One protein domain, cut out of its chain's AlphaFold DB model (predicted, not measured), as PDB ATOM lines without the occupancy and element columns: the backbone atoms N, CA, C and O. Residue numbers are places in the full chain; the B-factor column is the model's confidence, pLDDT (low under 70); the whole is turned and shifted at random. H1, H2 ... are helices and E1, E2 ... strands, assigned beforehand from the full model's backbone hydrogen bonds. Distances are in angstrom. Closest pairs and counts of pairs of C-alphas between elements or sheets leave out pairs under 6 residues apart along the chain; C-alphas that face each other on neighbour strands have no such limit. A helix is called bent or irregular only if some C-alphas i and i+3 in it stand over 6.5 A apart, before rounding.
ATOM      1  N   GLU A  37     104.646 128.089  96.690       49.81
ATOM      2  CA  GLU A  37     105.962 128.634  97.090       49.81
ATOM      3  C   GLU A  37     107.195 127.722  97.020       49.81
ATOM      4  O   GLU A  37     108.275 128.241  97.244       49.81
ATOM      5  N   ASN A  38     107.134 126.453  96.596       58.62
ATOM      6  CA  ASN A  38     108.367 125.656  96.399       58.62
ATOM      7  C   ASN A  38     108.287 124.654  95.235       58.62
ATOM      8  O   ASN A  38     108.678 123.499  95.367       58.62
ATOM      9  N   LYS A  39     107.799 125.073  94.060       74.06
ATOM     10  CA  LYS A  39     107.915 124.217  92.867       74.06
ATOM     11  C   LYS A  39     109.310 124.312  92.270       74.06
ATOM     12  O   LYS A  39     109.760 125.396  91.885       74.06
ATOM     13  N   LYS A  40     109.985 123.172  92.151       91.69
ATOM     14  CA  LYS A  40     111.279 123.101  91.479       91.69
ATOM     15  C   LYS A  40     111.085 122.806  90.002       91.69
ATOM     16  O   LYS A  40     110.324 121.912  89.650       91.69
ATOM     17  N   LYS A  41     111.756 123.579  89.146       96.19
ATOM     18  CA  LYS A  41     111.673 123.443  87.689       96.19
ATOM     19  C   LYS A  41     112.997 122.983  87.110       96.19
ATOM     20  O   LYS A  41     114.034 123.549  87.449       96.19
ATOM     21  N   ILE A  42     112.944 121.990  86.230       97.38
ATOM     22  CA  ILE A  42     114.118 121.394  85.590       97.38
ATOM     23  C   ILE A  42     113.805 121.239  84.100       97.38
ATOM     24  O   ILE A  42     112.787 120.661  83.740       97.38
ATOM     25  N   ASP A  43     114.643 121.783  83.222       97.88
ATOM     26  CA  ASP A  43     114.504 121.644  81.767       97.88
ATOM     27  C   ASP A  43     115.513 120.597  81.267       97.88
ATOM     28  O   ASP A  43     116.715 120.761  81.475       97.88
ATOM     29  N   VAL A  44     115.034 119.551  80.586       97.81
ATOM     30  CA  VAL A  44     115.874 118.500  79.984       97.81
ATOM     31  C   VAL A  44     115.337 118.206  78.587       97.81
ATOM     32  O   VAL A  44     114.192 117.790  78.446       97.81
ATOM     33  N   GLY A  45     116.142 118.496  77.560       96.81
ATOM     34  CA  GLY A  45     115.794 118.255  76.156       96.81
ATOM     35  C   GLY A  45     114.411 118.788  75.756       96.81
ATOM     36  O   GLY A  45     114.154 119.999  75.846       96.81
ATOM     37  N   ASN A  46     113.544 117.878  75.318       97.94
ATOM     38  CA  ASN A  46     112.177 118.087  74.843       97.94
ATOM     39  C   ASN A  46     111.153 118.288  75.971       97.94
ATOM     40  O   ASN A  46     109.997 118.620  75.695       97.94
ATOM     41  N   PHE A  47     111.566 118.155  77.233       98.38
ATOM     42  CA  PHE A  47     110.677 118.162  78.390       98.38
ATOM     43  C   PHE A  47     111.055 119.233  79.421       98.38
ATOM     44  O   PHE A  47     112.198 119.691  79.535       98.38
ATOM     45  N   ARG A  48     110.053 119.653  80.194       98.44
ATOM     46  CA  ARG A  48     110.210 120.450  81.412       98.44
ATOM     47  C   ARG A  48     109.540 119.723  82.565       98.44
ATOM     48  O   ARG A  48     108.387 119.348  82.446       98.44
ATOM     49  N   TYR A  49     110.218 119.625  83.696       98.44
ATOM     50  CA  TYR A  49     109.724 118.979  84.903       98.44
ATOM     51  C   TYR A  49     109.371 120.032  85.949       98.44
ATOM     52  O   TYR A  49     110.164 120.946  86.191       98.44
ATOM     53  N   GLU A  50     108.200 119.908  86.569       97.69
ATOM     54  CA  GLU A  50     107.809 120.654  87.766       97.69
ATOM     55  C   GLU A  50     107.583 119.663  88.914       97.69
ATOM     56  O   GLU A  50     106.708 118.803  88.836       97.69
ATOM     57  N   LEU A  51     108.398 119.770  89.964       97.44
ATOM     58  CA  LEU A  51     108.373 118.867  91.114       97.44
ATOM     59  C   LEU A  51     107.573 119.478  92.267       97.44
ATOM     60  O   LEU A  51     107.786 120.644  92.622       97.44
ATOM     61  N   PHE A  52     106.684 118.673  92.845       95.94
ATOM     62  CA  PHE A  52     105.832 119.003  93.988       95.94
ATOM     63  C   PHE A  52     106.167 118.106  95.191       95.94
ATOM     64  O   PHE A  52     106.950 117.165  95.074       95.94
ATOM     65  N   ASP A  53     105.591 118.412  96.355       94.31
ATOM     66  CA  ASP A  53     105.709 117.605  97.583       94.31
ATOM     67  C   ASP A  53     107.158 117.327  98.033       94.31
ATOM     68  O   ASP A  53     107.486 116.229  98.479       94.31
ATOM     69  N   ASP A  54     108.033 118.328  97.888       91.31
ATOM     70  CA  ASP A  54     109.461 118.258  98.234       91.31
ATOM     71  C   ASP A  54     110.237 117.131  97.511       91.31
ATOM     72  O   ASP A  54     111.287 116.670  97.977       91.31
ATOM     73  N   LEU A  55     109.759 116.711  96.331       93.06
ATOM     74  CA  LEU A  55     110.485 115.795  95.452       93.06
ATOM     75  C   LEU A  55     111.864 116.345  95.074       93.06
ATOM     76  O   LEU A  55     112.037 117.503  94.691       93.06
ATOM     77  N   SER A  56     112.861 115.466  95.153       92.62
ATOM     78  CA  SER A  56     114.249 115.770  94.807       92.62
ATOM     79  C   SER A  56     114.536 115.514  93.328       92.62
ATOM     80  O   SER A  56     114.007 114.578  92.746       92.62
ATOM     81  N   ASP A  57     115.462 116.272  92.743       93.62
ATOM     82  CA  ASP A  57     115.770 116.267  91.298       93.62
ATOM     83  C   ASP A  57     116.190 114.923  90.724       93.62
ATOM     84  O   ASP A  57     116.072 114.719  89.520       93.62
ATOM     85  N   TRP A  58     116.707 114.018  91.557       92.75
ATOM     86  CA  TRP A  58     117.173 112.713  91.095       92.75
ATOM     87  C   TRP A  58     116.058 111.926  90.399       92.75
ATOM     88  O   TRP A  58     116.354 111.180  89.469       92.75
ATOM     89  N   VAL A  59     114.789 112.157  90.764       94.81
ATOM     90  CA  VAL A  59     113.634 111.511  90.119       94.81
ATOM     91  C   VAL A  59     113.509 111.863  88.638       94.81
ATOM     92  O   VAL A  59     112.919 111.107  87.876       94.81
ATOM     93  N   VAL A  60     114.071 112.997  88.204       97.31
ATOM     94  CA  VAL A  60     114.008 113.432  86.803       97.31
ATOM     95  C   VAL A  60     114.941 112.622  85.913       97.31
ATOM     96  O   VAL A  60     114.621 112.452  84.741       97.31
ATOM     97  N   SER A  61     116.059 112.106  86.434       95.62
ATOM     98  CA  SER A  61     117.074 111.432  85.614       95.62
ATOM     99  C   SER A  61     116.464 110.271  84.829       95.62
ATOM    100  O   SER A  61     116.434 110.319  83.600       95.62
ATOM    101  N   ASP A  62     115.877 109.305  85.535       95.06
ATOM    102  CA  ASP A  62     115.344 108.083  84.927       95.06
ATOM    103  C   ASP A  62     114.139 108.375  84.022       95.06
ATOM    104  O   ASP A  62     114.032 107.836  82.920       95.06
ATOM    105  N   ILE A  63     113.252 109.285  84.443       97.81
ATOM    106  CA  ILE A  63     112.073 109.679  83.658       97.81
ATOM    107  C   ILE A  63     112.503 110.365  82.355       97.81
ATOM    108  O   ILE A  63     111.971 110.065  81.287       97.81
ATOM    109  N   SER A  64     113.468 111.286  82.428       98.00
ATOM    110  CA  SER A  64     113.948 112.028  81.259       98.00
ATOM    111  C   SER A  64     114.721 111.155  80.284       98.00
ATOM    112  O   SER A  64     114.464 111.230  79.086       98.00
ATOM    113  N   GLU A  65     115.594 110.273  80.773       97.75
ATOM    114  CA  GLU A  65     116.312 109.328  79.922       97.75
ATOM    115  C   GLU A  65     115.334 108.416  79.172       97.75
ATOM    116  O   GLU A  65     115.460 108.229  77.959       97.75
ATOM    117  N   TYR A  66     114.319 107.896  79.869       97.31
ATOM    118  CA  TYR A  66     113.343 106.992  79.273       97.31
ATOM    119  C   TYR A  66     112.460 107.675  78.220       97.31
ATOM    120  O   TYR A  66     112.229 107.112  77.146       97.31
ATOM    121  N   LEU A  67     112.008 108.901  78.491       98.38
ATOM    122  CA  LEU A  67     111.218 109.690  77.549       98.38
ATOM    123  C   LEU A  67     112.027 110.107  76.320       98.38
ATOM    124  O   LEU A  67     111.582 109.885  75.197       98.38
ATOM    125  N   GLU A  68     113.223 110.670  76.505       98.31
ATOM    126  CA  GLU A  68     114.067 111.131  75.394       98.31
ATOM    127  C   GLU A  68     114.473 109.982  74.471       98.31
ATOM    128  O   GLU A  68     114.450 110.122  73.248       98.31
ATOM    129  N   LYS A  69     114.767 108.811  75.045       98.19
ATOM    130  CA  LYS A  69     115.072 107.599  74.279       98.19
ATOM    131  C   LYS A  69     113.929 107.182  73.345       98.19
ATOM    132  O   LYS A  69     114.195 106.614  72.289       98.19
ATOM    133  N   ASN A  70     112.678 107.431  73.730       98.25
ATOM    134  CA  ASN A  70     111.489 107.011  72.983       98.25
ATOM    135  C   ASN A  70     110.816 108.142  72.190       98.25
ATOM    136  O   ASN A  70     109.956 107.857  71.360       98.25
ATOM    137  N   TYR A  71     111.207 109.398  72.418       98.19
ATOM    138  CA  TYR A  71     110.556 110.587  71.867       98.19
ATOM    139  C   TYR A  71     110.374 110.502  70.349       98.19
ATOM    140  O   TYR A  71     109.248 110.573  69.856       98.19
ATOM    141  N   LEU A  72     111.473 110.297  69.612       97.94
ATOM    142  CA  LEU A  72     111.440 110.231  68.148       97.94
ATOM    143  C   LEU A  72     110.671 109.017  67.634       97.94
ATOM    144  O   LEU A  72     109.926 109.164  66.674       97.94
ATOM    145  N   ARG A  73     110.795 107.859  68.291       98.12
ATOM    146  CA  ARG A  73     110.082 106.645  67.880       98.12
ATOM    147  C   ARG A  73     108.567 106.869  67.898       98.12
ATOM    148  O   ARG A  73     107.924 106.650  66.887       98.12
ATOM    149  N   ILE A  74     108.021 107.387  69.001       98.25
ATOM    150  CA  ILE A  74     106.572 107.632  69.127       98.25
ATOM    151  C   ILE A  74     106.094 108.672  68.102       98.25
ATOM    152  O   ILE A  74     105.018 108.542  67.525       98.25
ATOM    153  N   LEU A  75     106.887 109.718  67.858       98.38
ATOM    154  CA  LEU A  75     106.589 110.718  66.827       98.38
ATOM    155  C   LEU A  75     106.554 110.100  65.425       98.38
ATOM    156  O   LEU A  75     105.663 110.421  64.642       98.38
ATOM    157  N   GLU A  76     107.511 109.232  65.106       97.81
ATOM    158  CA  GLU A  76     107.600 108.538  63.821       97.81
ATOM    159  C   GLU A  76     106.447 107.547  63.633       97.81
ATOM    160  O   GLU A  76     105.760 107.628  62.611       97.81
ATOM    161  N   ASP A  77     106.186 106.701  64.633       96.75
ATOM    162  CA  ASP A  77     105.109 105.701  64.635       96.75
ATOM    163  C   ASP A  77     103.739 106.378  64.418       96.75
ATOM    164  O   ASP A  77     102.942 105.965  63.574       96.75
ATOM    165  N   LEU A  78     103.509 107.515  65.087       96.38
ATOM    166  CA  LEU A  78     102.276 108.306  64.986       96.38
ATOM    167  C   LEU A  78     102.290 109.362  63.861       96.38
ATOM    168  O   LEU A  78     101.348 110.146  63.729       96.38
ATOM    169  N   GLN A  79     103.341 109.396  63.033       96.94
ATOM    170  CA  GLN A  79     103.525 110.324  61.905       96.94
ATOM    171  C   GLN A  79     103.424 111.819  62.276       96.94
ATOM    172  O   GLN A  79     103.050 112.674  61.463       96.94
ATOM    173  N   ILE A  80     103.808 112.167  63.502       97.81
ATOM    174  CA  ILE A  80     103.856 113.536  64.006       97.81
ATOM    175  C   ILE A  80     105.278 114.078  63.873       97.81
ATOM    176  O   ILE A  80     106.229 113.555  64.432       97.81
ATOM    177  N   LYS A  81     105.446 115.192  63.152       95.19
ATOM    178  CA  LYS A  81     106.784 115.762  62.899       95.19
ATOM    179  C   LYS A  81     107.407 116.448  64.111       95.19
ATOM    180  O   LYS A  81     108.625 116.529  64.211       95.19
ATOM    181  N   HIS A  82     106.575 117.063  64.946       91.75
ATOM    182  CA  HIS A  82     107.017 117.890  66.062       91.75
ATOM    183  C   HIS A  82     105.851 118.182  67.004       91.75
ATOM    184  O   HIS A  82     104.731 118.443  66.555       91.75
ATOM    185  N   ILE A  83     106.153 118.265  68.297       95.25
ATOM    186  CA  ILE A  83     105.263 118.806  69.324       95.25
ATOM    187  C   ILE A  83     106.006 119.853  70.163       95.25
ATOM    188  O   ILE A  83     107.226 119.766  70.300       95.25
ATOM    189  N   PRO A  84     105.304 120.851  70.730       95.50
ATOM    190  CA  PRO A  84     105.918 121.784  71.668       95.50
ATOM    191  C   PRO A  84     106.570 121.059  72.848       95.50
ATOM    192  O   PRO A  84     106.143 119.968  73.215       95.50
ATOM    193  N   LYS A  85     107.555 121.709  73.481       97.06
ATOM    194  CA  LYS A  85     108.154 121.221  74.728       97.06
ATOM    195  C   LYS A  85     107.061 120.924  75.761       97.06
ATOM    196  O   LYS A  85     106.296 121.822  76.120       97.06
ATOM    197  N   THR A  86     107.033 119.685  76.239       97.94
ATOM    198  CA  THR A  86     105.993 119.173  77.137       97.94
ATOM    199  C   THR A  86     106.370 119.411  78.594       97.94
ATOM    200  O   THR A  86     107.496 119.127  79.007       97.94
ATOM    201  N   THR A  87     105.424 119.917  79.386       98.56
ATOM    202  CA  THR A  87     105.582 120.022  80.841       98.56
ATOM    203  C   THR A  87     105.100 118.736  81.508       98.56
ATOM    204  O   THR A  87     103.995 118.279  81.231       98.56
ATOM    205  N   ILE A  88     105.909 118.196  82.417       98.50
ATOM    206  CA  ILE A  88     105.630 117.032  83.253       98.50
ATOM    207  C   ILE A  88     105.616 117.495  84.703       98.50
ATOM    208  O   ILE A  88     106.626 117.954  85.239       98.50
ATOM    209  N   LYS A  89     104.460 117.399  85.342       98.31
ATOM    210  CA  LYS A  89     104.250 117.748  86.741       98.31
ATOM    211  C   LYS A  89     104.242 116.470  87.565       98.31
ATOM    212  O   LYS A  89     103.516 115.540  87.224       98.31
ATOM    213  N   ILE A  90     105.056 116.415  88.613       98.12
ATOM    214  CA  ILE A  90     105.264 115.194  89.396       98.12
ATOM    215  C   ILE A  90     104.957 115.472  90.864       98.12
ATOM    216  O   ILE A  90     105.571 116.353  91.469       98.12
ATOM    217  N   TRP A  91     104.037 114.693  91.423       97.56
ATOM    218  CA  TRP A  91     103.674 114.690  92.840       97.56
ATOM    219  C   TRP A  91     104.194 113.433  93.519       97.56
ATOM    220  O   TRP A  91     104.293 112.382  92.892       97.56
ATOM    221  N   PHE A  92     104.517 113.527  94.806       95.94
ATOM    222  CA  PHE A  92     104.845 112.358  95.629       95.94
ATOM    223  C   PHE A  92     103.657 111.928  96.483       95.94
ATOM    224  O   PHE A  92     103.487 110.746  96.770       95.94
ATOM    225  N   ASN A  93     102.836 112.888  96.904       96.50
ATOM    226  CA  ASN A  93     101.684 112.623  97.737       96.50
ATOM    227  C   ASN A  93     100.470 112.280  96.860       96.50
ATOM    228  O   ASN A  93      99.998 113.109  96.083       96.50
ATOM    229  N   GLU A  94      99.959 111.056  97.012       96.56
ATOM    230  CA  GLU A  94      98.803 110.562  96.256       96.56
ATOM    231  C   GLU A  94      97.544 111.407  96.484       96.56
ATOM    232  O   GLU A  94      96.840 111.711  95.528       96.56
ATOM    233  N   GLU A  95      97.278 111.848  97.714       97.06
ATOM    234  CA  GLU A  95      96.087 112.655  97.999       97.06
ATOM    235  C   GLU A  95      96.165 114.015  97.294       97.06
ATOM    236  O   GLU A  95      95.216 114.395  96.613       97.06
ATOM    237  N   ASN A  96      97.314 114.699  97.353       96.50
ATOM    238  CA  ASN A  96      97.530 115.946  96.611       96.50
ATOM    239  C   ASN A  96      97.371 115.726  95.098       96.50
ATOM    240  O   ASN A  96      96.753 116.540  94.413       96.50
ATOM    241  N   PHE A  97      97.912 114.626  94.565       97.75
ATOM    242  CA  PHE A  97      97.757 114.263  93.156       97.75
ATOM    243  C   PHE A  97      96.279 114.072  92.777       97.75
ATOM    244  O   PHE A  97      95.825 114.658  91.792       97.75
ATOM    245  N   LEU A  98      95.518 113.314  93.572       97.38
ATOM    246  CA  LEU A  98      94.102 113.032  93.330       97.38
ATOM    247  C   LEU A  98      93.208 114.265  93.528       97.38
ATOM    248  O   LEU A  98      92.237 114.432  92.792       97.38
ATOM    249  N   GLU A  99      93.517 115.142  94.487       97.25
ATOM    250  CA  GLU A  99      92.844 116.441  94.646       97.25
ATOM    251  C   GLU A  99      93.044 117.320  93.405       97.25
ATOM    252  O   GLU A  99      92.083 117.862  92.858       97.25
ATOM    253  N   ILE A 100      94.282 117.432  92.909       95.56
ATOM    254  CA  ILE A 100      94.572 118.211  91.700       95.56
ATOM    255  C   ILE A 100      93.956 117.557  90.456       95.56
ATOM    256  O   ILE A 100      93.483 118.276  89.573       95.56
ATOM    257  N   GLN A 101      93.909 116.225  90.378       96.75
ATOM    258  CA  GLN A 101      93.207 115.506  89.311       96.75
ATOM    259  C   GLN A 101      91.717 115.877  89.299       96.75
ATOM    260  O   GLN A 101      91.216 116.377  88.294       96.75
ATOM    261  N   GLU A 102      91.031 115.758  90.435       96.75
ATOM    262  CA  GLU A 102      89.613 116.112  90.543       96.75
ATOM    263  C   GLU A 102      89.355 117.580  90.182       96.75
ATOM    264  O   GLU A 102      88.441 117.890  89.419       96.75
ATOM    265  N   MET A 103      90.210 118.490  90.653       96.38
ATOM    266  CA  MET A 103      90.106 119.913  90.329       96.38
ATOM    267  C   MET A 103      90.366 120.232  88.852       96.38
ATOM    268  O   MET A 103      89.842 121.227  88.348       96.38
ATOM    269  N   SER A 104      91.203 119.449  88.169       94.94
ATOM    270  CA  SER A 104      91.639 119.740  86.799       94.94
ATOM    271  C   SER A 104      90.765 119.099  85.728       94.94
ATOM    272  O   SER A 104      90.480 119.758  84.728       94.94
ATOM    273  N   ILE A 105      90.324 117.856  85.938       93.69
ATOM    274  CA  ILE A 105      89.550 117.079  84.956       93.69
ATOM    275  C   ILE A 105      88.148 116.691  85.456       93.69
ATOM    276  O   ILE A 105      87.411 115.984  84.773       93.69
ATOM    277  N   GLY A 106      87.753 117.167  86.642       94.00
ATOM    278  CA  GLY A 106      86.399 117.024  87.185       94.00
ATOM    279  C   GLY A 106      86.066 115.646  87.757       94.00
ATOM    280  O   GLY A 106      84.936 115.441  88.192       94.00
ATOM    281  N   ASN A 107      87.018 114.712  87.755       92.38
ATOM    282  CA  ASN A 107      86.846 113.354  88.263       92.38
ATOM    283  C   ASN A 107      88.069 112.915  89.066       92.38
ATOM    284  O   ASN A 107      89.198 113.297  88.758       92.38
ATOM    285  N   ARG A 108      87.829 112.064  90.065       94.00
ATOM    286  CA  ARG A 108      88.861 111.392  90.854       94.00
ATOM    287  C   ARG A 108      88.963 109.933  90.408       94.00
ATOM    288  O   ARG A 108      87.958 109.219  90.409       94.00
ATOM    289  N   TYR A 109      90.173 109.484  90.086       94.25
ATOM    290  CA  TYR A 109      90.472 108.113  89.670       94.25
ATOM    291  C   TYR A 109      91.483 107.470  90.631       94.25
ATOM    292  O   TYR A 109      92.685 107.473  90.357       94.25
ATOM    293  N   PRO A 110      91.035 106.926  91.778       93.94
ATOM    294  CA  PRO A 110      91.924 106.245  92.717       93.94
ATOM    295  C   PRO A 110      92.706 105.116  92.034       93.94
ATOM    296  O   PRO A 110      92.128 104.296  91.322       93.94
ATOM    297  N   GLY A 111      94.021 105.069  92.254       92.56
ATOM    298  CA  GLY A 111      94.920 104.115  91.596       92.56
ATOM    299  C   GLY A 111      95.439 104.549  90.218       92.56
ATOM    300  O   GLY A 111      96.328 103.887  89.686       92.56
ATOM    301  N   SER A 112      94.949 105.657  89.648       94.25
ATOM    302  CA  SER A 112      95.624 106.313  88.522       94.25
ATOM    303  C   SER A 112      96.979 106.856  88.981       94.25
ATOM    304  O   SER A 112      97.106 107.411  90.071       94.25
ATOM    305  N   THR A 113      97.998 106.701  88.137       96.56
ATOM    306  CA  THR A 113      99.344 107.249  88.380       96.56
ATOM    307  C   THR A 113      99.728 108.336  87.381       96.56
ATOM    308  O   THR A 113     100.785 108.948  87.520       96.56
ATOM    309  N   GLY A 114      98.870 108.598  86.395       97.31
ATOM    310  CA  GLY A 114      99.115 109.512  85.292       97.31
ATOM    311  C   GLY A 114      97.811 110.024  84.691       97.31
ATOM    312  O   GLY A 114      96.786 109.340  84.740       97.31
ATOM    313  N   TYR A 115      97.838 111.260  84.202       97.25
ATOM    314  CA  TYR A 115      96.813 111.820  83.323       97.25
ATOM    315  C   TYR A 115      97.369 113.024  82.555       97.25
ATOM    316  O   TYR A 115      98.393 113.610  82.925       97.25
ATOM    317  N   ILE A 116      96.642 113.459  81.526       96.38
ATOM    318  CA  ILE A 116      96.907 114.709  80.809       96.38
ATOM    319  C   ILE A 116      95.954 115.812  81.255       96.38
ATOM    320  O   ILE A 116      94.756 115.600  81.425       96.38
ATOM    321  N   ASN A 117      96.477 117.033  81.340       94.19
ATOM    322  CA  ASN A 117      95.684 118.248  81.479       94.19
ATOM    323  C   ASN A 117      96.259 119.366  80.599       94.19
ATOM    324  O   ASN A 117      97.396 119.785  80.791       94.19
ATOM    325  N   ASN A 118      95.481 119.887  79.645       87.06
ATOM    326  CA  ASN A 118      95.842 121.063  78.833       87.06
ATOM    327  C   ASN A 118      97.236 121.005  78.151       87.06
ATOM    328  O   ASN A 118      97.935 122.015  78.059       87.06
ATOM    329  N   ASN A 119      97.613 119.850  77.589       90.12
ATOM    330  CA  ASN A 119      98.941 119.545  77.013       90.12
ATOM    331  C   ASN A 119     100.087 119.369  78.029       90.12
ATOM    332  O   ASN A 119     101.257 119.347  77.641       90.12
ATOM    333  N   GLU A 120      99.777 119.253  79.313       97.00
ATOM    334  CA  GLU A 120     100.733 118.902  80.357       97.00
ATOM    335  C   GLU A 120     100.473 117.470  80.815       97.00
ATOM    336  O   GLU A 120      99.331 117.011  80.829       97.00
ATOM    337  N   ILE A 121     101.541 116.779  81.198       98.38
ATOM    338  CA  ILE A 121     101.477 115.453  81.801       98.38
ATOM    339  C   ILE A 121     101.516 115.631  83.320       98.38
ATOM    340  O   ILE A 121     102.389 116.331  83.836       98.38
ATOM    341  N   CYS A 122     100.603 114.989  84.039       98.31
ATOM    342  CA  CYS A 122     100.557 114.969  85.495       98.31
ATOM    343  C   CYS A 122     100.799 113.543  85.992       98.31
ATOM    344  O   CYS A 122     100.074 112.639  85.596       98.31
ATOM    345  N   ILE A 123     101.786 113.343  86.868       98.12
ATOM    346  CA  ILE A 123     102.236 112.019  87.319       98.12
ATOM    347  C   ILE A 123     102.292 111.943  88.845       98.12
ATOM    348  O   ILE A 123     102.768 112.870  89.508       98.12
ATOM    349  N   LEU A 124     101.884 110.799  89.387       98.06
ATOM    350  CA  LEU A 124     102.202 110.365  90.741       98.06
ATOM    351  C   LEU A 124     103.505 109.557  90.724       98.06
ATOM    352  O   LEU A 124     103.610 108.527  90.056       98.06
ATOM    353  N   TYR A 125     104.504 110.005  91.478       97.50
ATOM    354  CA  TYR A 125     105.767 109.299  91.629       97.50
ATOM    355  C   TYR A 125     105.569 108.007  92.429       97.50
ATOM    356  O   TYR A 125     105.289 108.037  93.626       97.50
ATOM    357  N   THR A 126     105.775 106.862  91.778       95.06
ATOM    358  CA  THR A 126     105.603 105.520  92.369       95.06
ATOM    359  C   THR A 126     106.894 104.694  92.354       95.06
ATOM    360  O   THR A 126     106.882 103.484  92.578       95.06
ATOM    361  N   GLY A 127     108.042 105.338  92.113       92.81
ATOM    362  CA  GLY A 127     109.327 104.663  91.930       92.81
ATOM    363  C   GLY A 127     109.526 104.214  90.483       92.81
ATOM    364  O   GLY A 127     109.324 105.005  89.563       92.81
ATOM    365  N   ASN A 128     109.913 102.954  90.277       88.00
ATOM    366  CA  ASN A 128     110.398 102.456  88.982       88.00
ATOM    367  C   ASN A 128     109.378 102.558  87.833       88.00
ATOM    368  O   ASN A 128     109.781 102.725  86.687       88.00
ATOM    369  N   ASN A 129     108.077 102.513  88.124       91.06
ATOM    370  CA  ASN A 129     107.035 102.566  87.091       91.06
ATOM    371  C   ASN A 129     106.778 103.993  86.576       91.06
ATOM    372  O   ASN A 129     106.136 104.177  85.549       91.06
ATOM    373  N   THR A 130     107.293 105.021  87.261       96.44
ATOM    374  CA  THR A 130     106.997 106.431  86.949       96.44
ATOM    375  C   THR A 130     107.427 106.818  85.530       96.44
ATOM    376  O   THR A 130     106.742 107.589  84.860       96.44
ATOM    377  N   ALA A 131     108.557 106.283  85.058       97.19
ATOM    378  CA  ALA A 131     109.055 106.542  83.711       97.19
ATOM    379  C   ALA A 131     108.143 105.932  82.631       97.19
ATOM    380  O   ALA A 131     107.887 106.568  81.611       97.19
ATOM    381  N   GLU A 132     107.616 104.731  82.877       96.44
ATOM    382  CA  GLU A 132     106.672 104.053  81.983       96.44
ATOM    383  C   GLU A 132     105.336 104.796  81.935       96.44
ATOM    384  O   GLU A 132     104.849 105.087  80.844       96.44
ATOM    385  N   THR A 133     104.803 105.209  83.091       97.31
ATOM    386  CA  THR A 133     103.598 106.048  83.154       97.31
ATOM    387  C   THR A 133     103.796 107.356  82.389       97.31
ATOM    388  O   THR A 133     102.951 107.739  81.588       97.31
ATOM    389  N   ALA A 134     104.931 108.041  82.567       98.25
ATOM    390  CA  ALA A 134     105.201 109.277  81.836       98.25
ATOM    391  C   ALA A 134     105.247 109.057  80.314       98.25
ATOM    392  O   ALA A 134     104.795 109.920  79.561       98.25
ATOM    393  N   LEU A 135     105.767 107.913  79.858       98.44
ATOM    394  CA  LEU A 135     105.787 107.556  78.440       98.44
ATOM    395  C   LEU A 135     104.385 107.231  77.899       98.44
ATOM    396  O   LEU A 135     104.063 107.642  76.784       98.44
ATOM    397  N   HIS A 136     103.550 106.551  78.688       98.38
ATOM    398  CA  HIS A 136     102.135 106.299  78.382       98.38
ATOM    399  C   HIS A 136     101.371 107.613  78.186       98.38
ATOM    400  O   HIS A 136     100.795 107.852  77.124       98.38
ATOM    401  N   GLU A 137     101.471 108.538  79.141       98.38
ATOM    402  CA  GLU A 137     100.838 109.858  79.020       98.38
ATOM    403  C   GLU A 137     101.423 110.692  77.870       98.38
ATOM    404  O   GLU A 137     100.741 111.497  77.236       98.38
ATOM    405  N   PHE A 138     102.701 110.504  77.543       98.50
ATOM    406  CA  PHE A 138     103.293 111.159  76.386       98.50
ATOM    407  C   PHE A 138     102.677 110.675  75.065       98.50
ATOM    408  O   PHE A 138     102.364 111.495  74.199       98.50
ATOM    409  N   ALA A 139     102.448 109.369  74.916       98.31
ATOM    410  CA  ALA A 139     101.811 108.801  73.731       98.31
ATOM    411  C   ALA A 139     100.387 109.339  73.525       98.31
ATOM    412  O   ALA A 139     100.002 109.677  72.402       98.31
ATOM    413  N   HIS A 140      99.633 109.518  74.607       97.94
ATOM    414  CA  HIS A 140      98.342 110.193  74.566       97.94
ATOM    415  C   HIS A 140      98.444 111.634  74.021       97.94
ATOM    416  O   HIS A 140      97.697 112.009  73.113       97.94
ATOM    417  N   LEU A 141      99.409 112.439  74.489       97.62
ATOM    418  CA  LEU A 141      99.615 113.806  73.981       97.62
ATOM    419  C   LEU A 141      99.937 113.851  72.486       97.62
ATOM    420  O   LEU A 141      99.472 114.757  71.784       97.62
ATOM    421  N   VAL A 142     100.748 112.908  72.003       98.00
ATOM    422  CA  VAL A 142     101.081 112.797  70.577       98.00
ATOM    423  C   VAL A 142      99.848 112.365  69.779       98.00
ATOM    424  O   VAL A 142      99.554 112.967  68.748       98.00
ATOM    425  N   SER A 143      99.061 111.418  70.296       97.00
ATOM    426  CA  SER A 143      97.815 110.946  69.672       97.00
ATOM    427  C   SER A 143      96.793 112.071  69.478       97.00
ATOM    428  O   SER A 143      96.168 112.172  68.421       97.00
ATOM    429  N   LEU A 144      96.693 113.003  70.432       96.38
ATOM    430  CA  LEU A 144      95.841 114.194  70.298       96.38
ATOM    431  C   LEU A 144      96.277 115.143  69.167       96.38
ATOM    432  O   LEU A 144      95.497 116.003  68.756       96.38
ATOM    433  N   LYS A 145      97.506 115.024  68.643       96.56
ATOM    434  CA  LYS A 145      97.939 115.771  67.447       96.56
ATOM    435  C   LYS A 145      97.433 115.156  66.149       96.56
ATOM    436  O   LYS A 145      97.339 115.884  65.164       96.56
ATOM    437  N   ILE A 146      97.088 113.868  66.155       95.06
ATOM    438  CA  ILE A 146      96.415 113.208  65.032       95.06
ATOM    439  C   ILE A 146      94.954 113.651  65.001       95.06
ATOM    440  O   ILE A 146      94.473 114.158  63.989       95.06
ATOM    441  N   ASN A 147      94.254 113.474  66.124       94.56
ATOM    442  CA  ASN A 147      92.864 113.874  66.267       94.56
ATOM    443  C   ASN A 147      92.578 114.325  67.714       94.56
ATOM    444  O   ASN A 147      92.583 113.486  68.617       94.56
ATOM    445  N   PRO A 148      92.282 115.618  67.943       93.62
ATOM    446  CA  PRO A 148      91.938 116.137  69.267       93.62
ATOM    447  C   PRO A 148      90.684 115.513  69.894       93.62
ATOM    448  O   PRO A 148      90.510 115.606  71.102       93.62
TER     449      PRO A 148
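This is residues 37 to 148 of the 216 residues of an uncharacterized protein of Oceanispirochaeta sp. M1 (UniProt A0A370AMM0). A strongly twisted sheet of five strands forms the middle layer, with helices H1 and H3 side by side over one face and the shorter H2 over the other, where it covers E5 and E4. The hairpin E1 and E2 makes one end of the sheet and the hairpin E4 and E5 the other, with E3 between them. The printed part has 112 residues, with three named helices and five named strands in the order E1 E2 H1 E3 H2 E4 E5 H3. The mixed sheet runs E1 E2 E3 E5 E4, and the class is mixed, helices and strands. The whole is compact, with a radius of gyration of the C-alphas of 13.5 A, and rounded, with spans of 37 by 31 by 25 A.

E1, residues 40 to 44, begins with C-alpha 40 at (111.279, 123.101, 91.479), and E2 is residues 47 to 51. H1, residues 58 to 77, is 29.9 A long; it is irregular, with C-alphas 69 and 72 7.6 A apart, and has a kink of 37 degrees near residue 70. E3, residues 86 to 91, is 16.5 A long. H2, residues 94 to 105, is 16.0 A long. E4 is residues 114 to 117 and E5 residues 120 to 124. H3, residues 130 to 146, is 25.3 A long and ends with C-alpha 146 at (96.415, 113.208, 65.032).

E1 and E2 are an antiparallel hairpin, with N 49 and O 42 2.8 A apart. E2 and E3 are parallel, with N 88 and O 48 at 2.7 A; E2, H1 and E3 form a strand-helix-strand unit, two parallel neighbour strands with a helix between, and its crossover is left-handed. E3 and E5 are parallel, with N 89 and O 121 at 2.8 A. E5 and E4 are an antiparallel hairpin, with N 122 and O 115 at 2.8 A. H1 is over E2 at a height over the sheet of 7.9 A. H3, on the same face, is over E5 and E4 at 8.4 A and runs along the strands. H1 and H3 touch, closest at the C-alphas of Ile 63 and Ala 131, 4.4 A, the same way at a shallow tilt of 33 degrees, only just short of steep. H2, on the opposite face, is over E5 and E4 at 9.1 A, which gives three layers, helices on both faces of a sheet; H2 is apart from H1 and H3. Every O i to N i+4 pair is within hydrogen-bond range in H2, against 12 of 16 in H1 and 11 of 13 in H3.

The C-alphas farthest apart are those of Glu 37 and Asp 77, 39.7 A. The printed part has no cut, and no link is long. The mean pLDDT of the printed part is 95.3; residues 37 to 38 are under 70.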